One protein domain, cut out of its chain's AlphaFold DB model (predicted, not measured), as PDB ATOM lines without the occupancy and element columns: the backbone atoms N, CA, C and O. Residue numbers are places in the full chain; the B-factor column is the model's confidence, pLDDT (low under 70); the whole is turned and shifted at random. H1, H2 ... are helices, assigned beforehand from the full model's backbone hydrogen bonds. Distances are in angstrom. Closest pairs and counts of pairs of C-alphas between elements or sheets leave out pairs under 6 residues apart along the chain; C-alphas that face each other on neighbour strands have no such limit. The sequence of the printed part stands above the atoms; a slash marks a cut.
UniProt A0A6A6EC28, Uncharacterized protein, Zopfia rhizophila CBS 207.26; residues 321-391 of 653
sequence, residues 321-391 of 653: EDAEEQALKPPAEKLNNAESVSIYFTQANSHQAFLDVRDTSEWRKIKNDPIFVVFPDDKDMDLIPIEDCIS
ATOM      1  N   GLU A 321       7.874 -19.552  -0.883       91.94
ATOM      2  CA  GLU A 321       7.113 -20.266   0.150       91.94
ATOM      3  C   GLU A 321       5.830 -19.504   0.529       91.94
ATOM      4  O   GLU A 321       4.742 -20.080   0.494       91.94
ATOM      5  N   ASP A 322       5.923 -18.182   0.735       89.12
ATOM      6  CA  ASP A 322       4.750 -17.311   0.910       89.12
ATOM      7  C   ASP A 322       3.800 -17.381  -0.303       89.12
ATOM      8  O   ASP A 322       2.578 -17.304  -0.158       89.12
ATOM      9  N   ALA A 323       4.350 -17.511  -1.517       88.31
ATOM     10  CA  ALA A 323       3.570 -17.591  -2.749       88.31
ATOM     11  C   ALA A 323       2.809 -18.915  -2.885       88.31
ATOM     12  O   ALA A 323       1.652 -18.909  -3.310       88.31
ATOM     13  N   GLU A 324       3.425 -20.033  -2.505       91.44
ATOM     14  CA  GLU A 324       2.778 -21.346  -2.472       91.44
ATOM     15  C   GLU A 324       1.692 -21.400  -1.387       91.44
ATOM     16  O   GLU A 324       0.554 -21.789  -1.664       91.44
ATOM     17  N   GLU A 325       1.985 -20.902  -0.183       90.12
ATOM     18  CA  GLU A 325       1.013 -20.840   0.909       90.12
ATOM     19  C   GLU A 325      -0.177 -19.918   0.563       90.12
ATOM     20  O   GLU A 325      -1.339 -20.257   0.814       90.12
ATOM     21  N   GLN A 326       0.074 -18.776  -0.090       84.69
ATOM     22  CA  GLN A 326      -0.980 -17.872  -0.558       84.69
ATOM     23  C   GLN A 326      -1.767 -18.430  -1.759       84.69
ATOM     24  O   GLN A 326      -2.940 -18.089  -1.914       84.69
ATOM     25  N   ALA A 327      -1.172 -19.299  -2.584       86.31
ATOM     26  CA  ALA A 327      -1.868 -19.993  -3.671       86.31
ATOM     27  C   ALA A 327      -2.767 -21.142  -3.173       86.31
ATOM     28  O   ALA A 327      -3.782 -21.441  -3.806       86.31
ATOM     29  N   LEU A 328      -2.415 -21.763  -2.042       88.69
ATOM     30  CA  LEU A 328      -3.239 -22.752  -1.336       88.69
ATOM     31  C   LEU A 328      -4.406 -22.103  -0.575       88.69
ATOM     32  O   LEU A 328      -5.486 -22.691  -0.465       88.69
ATOM     33  N   LYS A 329      -4.212 -20.883  -0.059       86.56
ATOM     34  CA  LYS A 329      -5.268 -20.097   0.593       86.56
ATOM     35  C   LYS A 329      -6.340 -19.658  -0.423       86.56
ATOM     36  O   LYS A 329      -6.022 -19.342  -1.571       86.56
ATOM     37  N   PRO A 330      -7.629 -19.601  -0.032       83.75
ATOM     38  CA  PRO A 330      -8.671 -19.080  -0.912       83.75
ATOM     39  C   PRO A 330      -8.366 -17.617  -1.285       83.75
ATOM     40  O   PRO A 330      -7.828 -16.884  -0.451       83.75
ATOM     41  N   PRO A 331      -8.725 -17.155  -2.504       75.81
ATOM     42  CA  PRO A 331      -8.486 -15.778  -2.918       75.81
ATOM     43  C   PRO A 331      -9.051 -14.798  -1.891       75.81
ATOM     44  O   PRO A 331     -10.258 -14.794  -1.644       75.81
ATOM     45  N   ALA A 332      -8.171 -13.993  -1.293       71.50
ATOM     46  CA  ALA A 332      -8.547 -13.089  -0.216       71.50
ATOM     47  C   ALA A 332      -9.699 -12.172  -0.647       71.50
ATOM     48  O   ALA A 332      -9.714 -11.667  -1.776       71.50
ATOM     49  N   GLU A 333     -10.657 -11.958   0.257       73.00
ATOM     50  CA  GLU A 333     -11.858 -11.187  -0.048       73.00
ATOM     51  C   GLU A 333     -11.507  -9.794  -0.584       73.00
ATOM     52  O   GLU A 333     -10.562  -9.128  -0.132       73.00
ATOM     53  N   LYS A 334     -12.283  -9.363  -1.584       68.50
ATOM     54  CA  LYS A 334     -12.173  -8.021  -2.143       68.50
ATOM     55  C   LYS A 334     -12.672  -7.029  -1.101       68.50
ATOM     56  O   LYS A 334     -13.874  -6.929  -0.864       68.50
ATOM     57  N   LEU A 335     -11.739  -6.300  -0.498       65.31
ATOM     58  CA  LEU A 335     -12.041  -5.142   0.332       65.31
ATOM     59  C   LEU A 335     -12.634  -4.075  -0.597       65.31
ATOM     60  O   LEU A 335     -11.908  -3.410  -1.330       65.31
ATOM     61  N   ASN A 336     -13.962  -3.949  -0.614       64.88
ATOM     62  CA  ASN A 336     -14.667  -3.035  -1.526       64.88
ATOM     63  C   ASN A 336     -14.366  -1.543  -1.249       64.88
ATOM     64  O   ASN A 336     -14.738  -0.686  -2.048       64.88
ATOM     65  N   ASN A 337     -13.704  -1.236  -0.127       57.28
ATOM     66  CA  ASN A 337     -13.534   0.104   0.429       57.28
ATOM     67  C   ASN A 337     -12.037   0.443   0.546       57.28
ATOM     68  O   ASN A 337     -11.478   0.397   1.638       57.28
ATOM     69  N   ALA A 338     -11.421   0.777  -0.591       55.22
ATOM     70  CA  ALA A 338      -9.975   0.872  -0.814       55.22
ATOM     71  C   ALA A 338      -9.229  -0.467  -0.682       55.22
ATOM     72  O   ALA A 338      -9.175  -1.113   0.365       55.22
ATOM     73  N   GLU A 339      -8.585  -0.854  -1.779       61.84
ATOM     74  CA  GLU A 339      -7.727  -2.029  -1.862       61.84
ATOM     75  C   GLU A 339      -6.363  -1.723  -1.219       61.84
ATOM     76  O   GLU A 339      -5.349  -1.575  -1.899       61.84
ATOM     77  N   SER A 340      -6.357  -1.546   0.104       63.41
ATOM     78  CA  SER A 340      -5.146  -1.202   0.846       63.41
ATOM     79  C   SER A 340      -4.103  -2.316   0.743       63.41
ATOM     80  O   SER A 340      -4.389  -3.490   0.989       63.41
ATOM     81  N   VAL A 341      -2.871  -1.925   0.411       60.97
ATOM     82  CA  VAL A 341      -1.718  -2.830   0.272       60.97
ATOM     83  C   VAL A 341      -1.309  -3.425   1.628       60.97
ATOM     84  O   VAL A 341      -0.711  -4.498   1.687       60.97
ATOM     85  N   SER A 342      -1.626  -2.732   2.727       65.81
ATOM     86  CA  SER A 342      -1.189  -3.093   4.075       65.81
ATOM     87  C   SER A 342      -2.099  -4.140   4.723       65.81
ATOM     88  O   SER A 342      -3.307  -3.952   4.875       65.81
ATOM     89  N   ILE A 343      -1.471  -5.221   5.193       68.56
ATOM     90  CA  ILE A 343      -2.091  -6.337   5.926       68.56
ATOM     91  C   ILE A 343      -2.817  -5.911   7.212       68.56
ATOM     92  O   ILE A 343      -3.664  -6.649   7.709       68.56
ATOM     93  N   TYR A 344      -2.505  -4.725   7.744       68.06
ATOM     94  CA  TYR A 344      -3.090  -4.191   8.974       68.06
ATOM     95  C   TYR A 344      -4.470  -3.544   8.752       68.06
ATOM     96  O   TYR A 344      -5.225  -3.363   9.710       68.06
ATOM     97  N   PHE A 345      -4.850  -3.248   7.502       70.62
ATOM     98  CA  PHE A 345      -6.200  -2.793   7.168       70.62
ATOM     99  C   PHE A 345      -7.120  -3.983   6.887       70.62
ATOM    100  O   PHE A 345      -7.334  -4.409   5.753       70.62
ATOM    101  N   THR A 346      -7.698  -4.520   7.959       75.31
ATOM    102  CA  THR A 346      -8.818  -5.465   7.869       75.31
ATOM    103  C   THR A 346     -10.090  -4.755   7.390       75.31
ATOM    104  O   THR A 346     -10.205  -3.535   7.500       75.31
ATOM    105  N   GLN A 347     -11.101  -5.500   6.927       74.75
ATOM    106  CA  GLN A 347     -12.402  -4.917   6.553       74.75
ATOM    107  C   GLN A 347     -13.015  -4.089   7.701       74.75
ATOM    108  O   GLN A 347     -13.566  -3.019   7.447       74.75
ATOM    109  N   ALA A 348     -12.852  -4.533   8.954       77.62
ATOM    110  CA  ALA A 348     -13.279  -3.798  10.143       77.62
ATOM    111  C   ALA A 348     -12.538  -2.458  10.308       77.62
ATOM    112  O   ALA A 348     -13.162  -1.456  10.654       77.62
ATOM    113  N   ASN A 349     -11.233  -2.417  10.007       76.56
ATOM    114  CA  ASN A 349     -10.414  -1.209  10.133       76.56
ATOM    115  C   ASN A 349     -10.290  -0.369   8.848       76.56
ATOM    116  O   ASN A 349      -9.602   0.648   8.839       76.56
ATOM    117  N   SER A 350     -10.958  -0.768   7.760       77.38
ATOM    118  CA  SER A 350     -10.872  -0.095   6.453       77.38
ATOM    119  C   SER A 350     -11.229   1.395   6.512       77.38
ATOM    120  O   SER A 350     -10.629   2.200   5.810       77.38
ATOM    121  N   HIS A 351     -12.135   1.786   7.411       78.31
ATOM    122  CA  HIS A 351     -12.516   3.181   7.631       78.31
ATOM    123  C   HIS A 351     -11.354   4.068   8.128       78.31
ATOM    124  O   HIS A 351     -11.309   5.242   7.773       78.31
ATOM    125  N   GLN A 352     -10.386   3.523   8.879       78.62
ATOM    126  CA  GLN A 352      -9.212   4.282   9.334       78.62
ATOM    127  C   GLN A 352      -8.222   4.590   8.205       78.62
ATOM    128  O   GLN A 352      -7.443   5.525   8.338       78.62
ATOM    129  N   ALA A 353      -8.271   3.871   7.076       76.56
ATOM    130  CA  ALA A 353      -7.425   4.163   5.913       76.56
ATOM    131  C   ALA A 353      -7.766   5.507   5.233       76.56
ATOM    132  O   ALA A 353      -6.989   5.988   4.412       76.56
ATOM    133  N   PHE A 354      -8.925   6.092   5.557       77.94
ATOM    134  CA  PHE A 354      -9.409   7.367   5.019       77.94
ATOM    135  C   PHE A 354      -9.290   8.536   6.009       77.94
ATOM    136  O   PHE A 354      -9.671   9.653   5.664       77.94
ATOM    137  N   LEU A 355      -8.810   8.290   7.232       84.19
ATOM    138  CA  LEU A 355      -8.577   9.333   8.229       84.19
ATOM    139  C   LEU A 355      -7.208   9.983   7.998       84.19
ATOM    140  O   LEU A 355      -6.240   9.293   7.673       84.19
ATOM    141  N   ASP A 356      -7.107  11.298   8.216       84.25
ATOM    142  CA  ASP A 356      -5.804  11.942   8.401       84.25
ATOM    143  C   ASP A 356      -5.133  11.310   9.638       84.25
ATOM    144  O   ASP A 356      -5.805  10.951  10.609       84.25
ATOM    145  N   VAL A 357      -3.800  11.216   9.644       85.44
ATOM    146  CA  VAL A 357      -3.008  10.920  10.848       85.44
ATOM    147  C   VAL A 357      -3.492  11.746  12.045       85.44
ATOM    148  O   VAL A 357      -3.560  11.218  13.155       85.44
ATOM    149  N   ARG A 358      -3.894  13.003  11.811       88.88
ATOM    150  CA  ARG A 358      -4.417  13.943  12.814       88.88
ATOM    151  C   ARG A 358      -5.765  13.553  13.423       88.88
ATOM    152  O   ARG A 358      -6.044  13.936  14.559       88.88
ATOM    153  N   ASP A 359      -6.567  12.777  12.700       89.88
ATOM    154  CA  ASP A 359      -7.881  12.297  13.140       89.88
ATOM    155  C   ASP A 359      -7.799  10.934  13.854       89.88
ATOM    156  O   ASP A 359      -8.773  10.476  14.456       89.88
ATOM    157  N   THR A 360      -6.636  10.272  13.825       87.31
ATOM    158  CA  THR A 360      -6.431   8.996  14.526       87.31
ATOM    159  C   THR A 360      -6.384   9.173  16.047       87.31
ATOM    160  O   THR A 360      -5.902  10.178  16.576       87.31
ATOM    161  N   SER A 361      -6.810   8.150  16.798       88.88
ATOM    162  CA  SER A 361      -6.731   8.150  18.270       88.88
ATOM    163  C   SER A 361      -5.297   8.283  18.799       88.88
ATOM    164  O   SER A 361      -5.077   8.832  19.882       88.88
ATOM    165  N   GLU A 362      -4.323   7.805  18.026       88.56
ATOM    166  CA  GLU A 362      -2.899   7.834  18.358       88.56
ATOM    167  C   GLU A 362      -2.253   9.206  18.119       88.56
ATOM    168  O   GLU A 362      -1.215   9.485  18.723       88.56
ATOM    169  N   TRP A 363      -2.897  10.107  17.357       93.12
ATOM    170  CA  TRP A 363      -2.407  11.466  17.092       93.12
ATOM    171  C   TRP A 363      -1.948  12.183  18.360       93.12
ATOM    172  O   TRP A 363      -0.874  12.774  18.397       93.12
ATOM    173  N   ARG A 364      -2.712  12.080  19.456       92.31
ATOM    174  CA  ARG A 364      -2.380  12.756  20.724       92.31
ATOM    175  C   ARG A 364      -1.051  12.316  21.341       92.31
ATOM    176  O   ARG A 364      -0.496  13.092  22.116       92.31
ATOM    177  N   LYS A 365      -0.572  11.108  21.024       93.56
ATOM    178  CA  LYS A 365       0.722  10.577  21.472       93.56
ATOM    179  C   LYS A 365       1.834  10.950  20.492       93.56
ATOM    180  O   LYS A 365       2.891  11.391  20.927       93.56
ATOM    181  N   ILE A 366       1.577  10.810  19.188       92.56
ATOM    182  CA  ILE A 366       2.601  10.952  18.141       92.56
ATOM    183  C   ILE A 366       2.793  12.387  17.629       92.56
ATOM    184  O   ILE A 366       3.827  12.673  17.053       92.56
ATOM    185  N   LYS A 367       1.868  13.324  17.879       93.31
ATOM    186  CA  LYS A 367       1.926  14.723  17.385       93.31
ATOM    187  C   LYS A 367       3.187  15.533  17.738       93.31
ATOM    188  O   LYS A 367       3.363  16.623  17.209       93.31
ATOM    189  N   ASN A 368       3.992  15.052  18.686       91.69
ATOM    190  CA  ASN A 368       5.238  15.684  19.122       91.69
ATOM    191  C   ASN A 368       6.481  15.028  18.479       91.69
ATOM    192  O   ASN A 368       7.598  15.446  18.768       91.69
ATOM    193  N   ASP A 369       6.304  13.976  17.676       94.25
ATOM    194  CA  ASP A 369       7.381  13.313  16.944       94.25
ATOM    195  C   ASP A 369       7.881  14.235  15.809       94.25
ATOM    196  O   ASP A 369       7.047  14.791  15.079       94.25
ATOM    197  N   PRO A 370       9.208  14.403  15.632       89.62
ATOM    198  CA  PRO A 370       9.801  15.155  14.528       89.62
ATOM    199  C   PRO A 370       9.205  14.871  13.143       89.62
ATOM    200  O   PRO A 370       9.116  15.792  12.336       89.62
ATOM    201  N   ILE A 371       8.743  13.644  12.859       87.00
ATOM    202  CA  ILE A 371       8.162  13.299  11.546       87.00
ATOM    203  C   ILE A 371       6.827  14.004  11.246       87.00
ATOM    204  O   ILE A 371       6.406  14.038  10.090       87.00
ATOM    205  N   PHE A 372       6.159  14.565  12.260       88.88
ATOM    206  CA  PHE A 372       4.920  15.338  12.113       88.88
ATOM    207  C   PHE A 372       5.110  16.839  12.368       88.88
ATOM    208  O   PHE A 372       4.119  17.574  12.458       88.88
ATOM    209  N   VAL A 373       6.359  17.310  12.463       86.75
ATOM    210  CA  VAL A 373       6.662  18.742  12.493       86.75
ATOM    211  C   VAL A 373       6.223  19.351  11.167       86.75
ATOM    212  O   VAL A 373       6.781  19.083  10.105       86.75
ATOM    213  N   VAL A 374       5.187  20.182  11.242       83.00
ATOM    214  CA  VAL A 374       4.776  21.031  10.130       83.00
ATOM    215  C   VAL A 374       5.784  22.164  10.061       83.00
ATOM    216  O   VAL A 374       5.761  23.052  10.913       83.00
ATOM    217  N   PHE A 375       6.665  22.128   9.065       82.38
ATOM    218  CA  PHE A 375       7.433  23.305   8.684       82.38
ATOM    219  C   PHE A 375       6.437  24.416   8.314       82.38
ATOM    220  O   PHE A 375       5.548  24.161   7.493       82.38
ATOM    221  N   PRO A 376       6.511  25.604   8.940       82.81
ATOM    222  CA  PRO A 376       5.772  26.771   8.478       82.81
ATOM    223  C   PRO A 376       6.069  27.041   7.000       82.81
ATOM    224  O   PRO A 376       7.160  26.721   6.527       82.81
ATOM    225  N   ASP A 377       5.108  27.630   6.285       80.69
ATOM    226  CA  ASP A 377       5.309  28.035   4.890       80.69
ATOM    227  C   ASP A 377       6.587  28.889   4.769       80.69
ATOM    228  O   ASP A 377       6.862  29.704   5.651       80.69
ATOM    229  N   ASP A 378       7.317  28.772   3.651       73.88
ATOM    230  CA  ASP A 378       8.642  29.387   3.394       73.88
ATOM    231  C   ASP A 378       8.753  30.907   3.670       73.88
ATOM    232  O   ASP A 378       9.840  31.477   3.641       73.88
ATOM    233  N   LYS A 379       7.626  31.589   3.890       74.12
ATOM    234  CA  LYS A 379       7.516  33.020   4.211       74.12
ATOM    235  C   LYS A 379       7.756  33.337   5.689       74.12
ATOM    236  O   LYS A 379       8.142  34.462   5.989       74.12
ATOM    237  N   ASP A 380       7.513  32.367   6.569       81.12
ATOM    238  CA  ASP A 380       7.651  32.484   8.026       81.12
ATOM    239  C   ASP A 380       8.908  31.747   8.541       81.12
ATOM    240  O   ASP A 380       9.131  31.645   9.749       81.12
ATOM    241  N   MET A 381       9.727  31.209   7.628       83.44
ATOM    242  CA  MET A 381      11.010  30.576   7.923       83.44
ATOM    243  C   MET A 381      12.162  31.540   7.639       83.44
ATOM    244  O   MET A 381      12.356  31.972   6.503       83.44
ATOM    245  N   ASP A 382      12.972  31.824   8.661       85.38
ATOM    246  CA  ASP A 382      14.245  32.523   8.481       85.38
ATOM    247  C   ASP A 382      15.193  31.638   7.657       85.38
ATOM    248  O   ASP A 382      15.720  30.632   8.141       85.38
ATOM    249  N   LEU A 383      15.407  32.006   6.391       85.19
ATOM    250  CA  LEU A 383      16.348  31.324   5.505       85.19
ATOM    251  C   LEU A 383      17.783  31.597   5.970       85.19
ATOM    252  O   LEU A 383      18.354  32.653   5.695       85.19
ATOM    253  N   ILE A 384      18.367  30.630   6.674       87.88
ATOM    254  CA  ILE A 384      19.762  30.683   7.116       87.88
ATOM    255  C   ILE A 384      20.670  30.378   5.909       87.88
ATOM    256  O   ILE A 384      20.510  29.317   5.297       87.88
ATOM    257  N   PRO A 385      21.616  31.268   5.539       90.50
ATOM    258  CA  PRO A 385      22.553  31.000   4.452       90.50
ATOM    259  C   PRO A 385      23.475  29.823   4.802       90.50
ATOM    260  O   PRO A 385      23.726  29.534   5.975       90.50
ATOM    261  N   ILE A 386      23.973  29.109   3.789       87.31
ATOM    262  CA  ILE A 386      24.700  27.848   4.005       87.31
ATOM    263  C   ILE A 386      26.004  28.061   4.789       87.31
ATOM    264  O   ILE A 386      26.386  27.217   5.593       87.31
ATOM    265  N   GLU A 387      26.619  29.232   4.650       89.75
ATOM    266  CA  GLU A 387      27.797  29.691   5.385       89.75
ATOM    267  C   GLU A 387      27.517  29.842   6.895       89.75
ATOM    268  O   GLU A 387      28.348  29.480   7.732       89.75
ATOM    269  N   ASP A 388      26.316  30.300   7.268       89.00
ATOM    270  CA  ASP A 388      25.860  30.352   8.665       89.00
ATOM    271  C   ASP A 388      25.563  28.944   9.207       89.00
ATOM    272  O   ASP A 388      25.797  28.670  10.383       89.00
ATOM    273  N   CYS A 389      25.054  28.036   8.369       85.69
ATOM    274  CA  CYS A 389      24.836  26.635   8.740       85.69
ATOM    275  C   CYS A 389      26.152  25.870   8.948       85.69
ATOM    276  O   CYS A 389      26.220  25.026   9.839       85.69
ATOM    277  N   ILE A 390      27.185  26.166   8.151       85.12
ATOM    278  CA  ILE A 390      28.537  25.609   8.299       85.12
ATOM    279  C   ILE A 390      29.189  26.171   9.569       85.12
ATOM    280  O   ILE A 390      29.572  25.410  10.447       85.12
ATOM    281  N   SER A 391      29.225  27.495   9.738       83.94
ATOM    282  CA  SER A 391      29.874  28.130  10.899       83.94
ATOM    283  C   SER A 391      29.201  27.851  12.251       83.94
ATOM    284  O   SER A 391      29.867  27.897  13.284       83.94
TER     285      SER A 391
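Overview. This is residues 321 to 391 of the 653 residues of an uncharacterized protein of Zopfia rhizophila CBS 207.26 (UniProt A0A6A6EC28). Little regular structure: a long, loosely strung chain with a helix on a free arm at each end, H1 and H4, and a looped body between them that holds the short helices H2 and H3. Residues 321 to 332 and 373 to 391 stand free. The printed part has 71 residues, with four named helices, H1 to H4, holding 23 of them, and no named strand; the class is all helix. It is extended, with a radius of gyration of the C-alphas of 21.2 A and spans of 62 by 30 by 21 A.

Along the chain. H1, residues 321 to 328, begins at C-alpha 321 (7.113, -20.266, 0.150) and is 10.7 A long. H2 is residues 350 to 354, 7.7 A, and H3 residues 363 to 366, 5.1 A. H4, residues 386 to 391, 8.6 A, ends at C-alpha 391 (29.874, 28.130, 10.899).

Arrangement. H1 touches no helix, and H2, H3 and H4 are likewise apart from each other. In H1 and H4 every O i to N i+4 pair is within hydrogen-bond range; in H2 0 of 1 is, beside 2 of 2 O i to N i+3 pairs, and H3 is too short for an O i to N i+4 pair.

Size, cuts and confidence. The C-alphas of Pro 330 and Ser 391, the two farthest apart, are 62.1 A apart. The printed part has no cut. The links H1 to H2 and H3 to H4 are long. Residues 334 to 344 have pLDDT under 70.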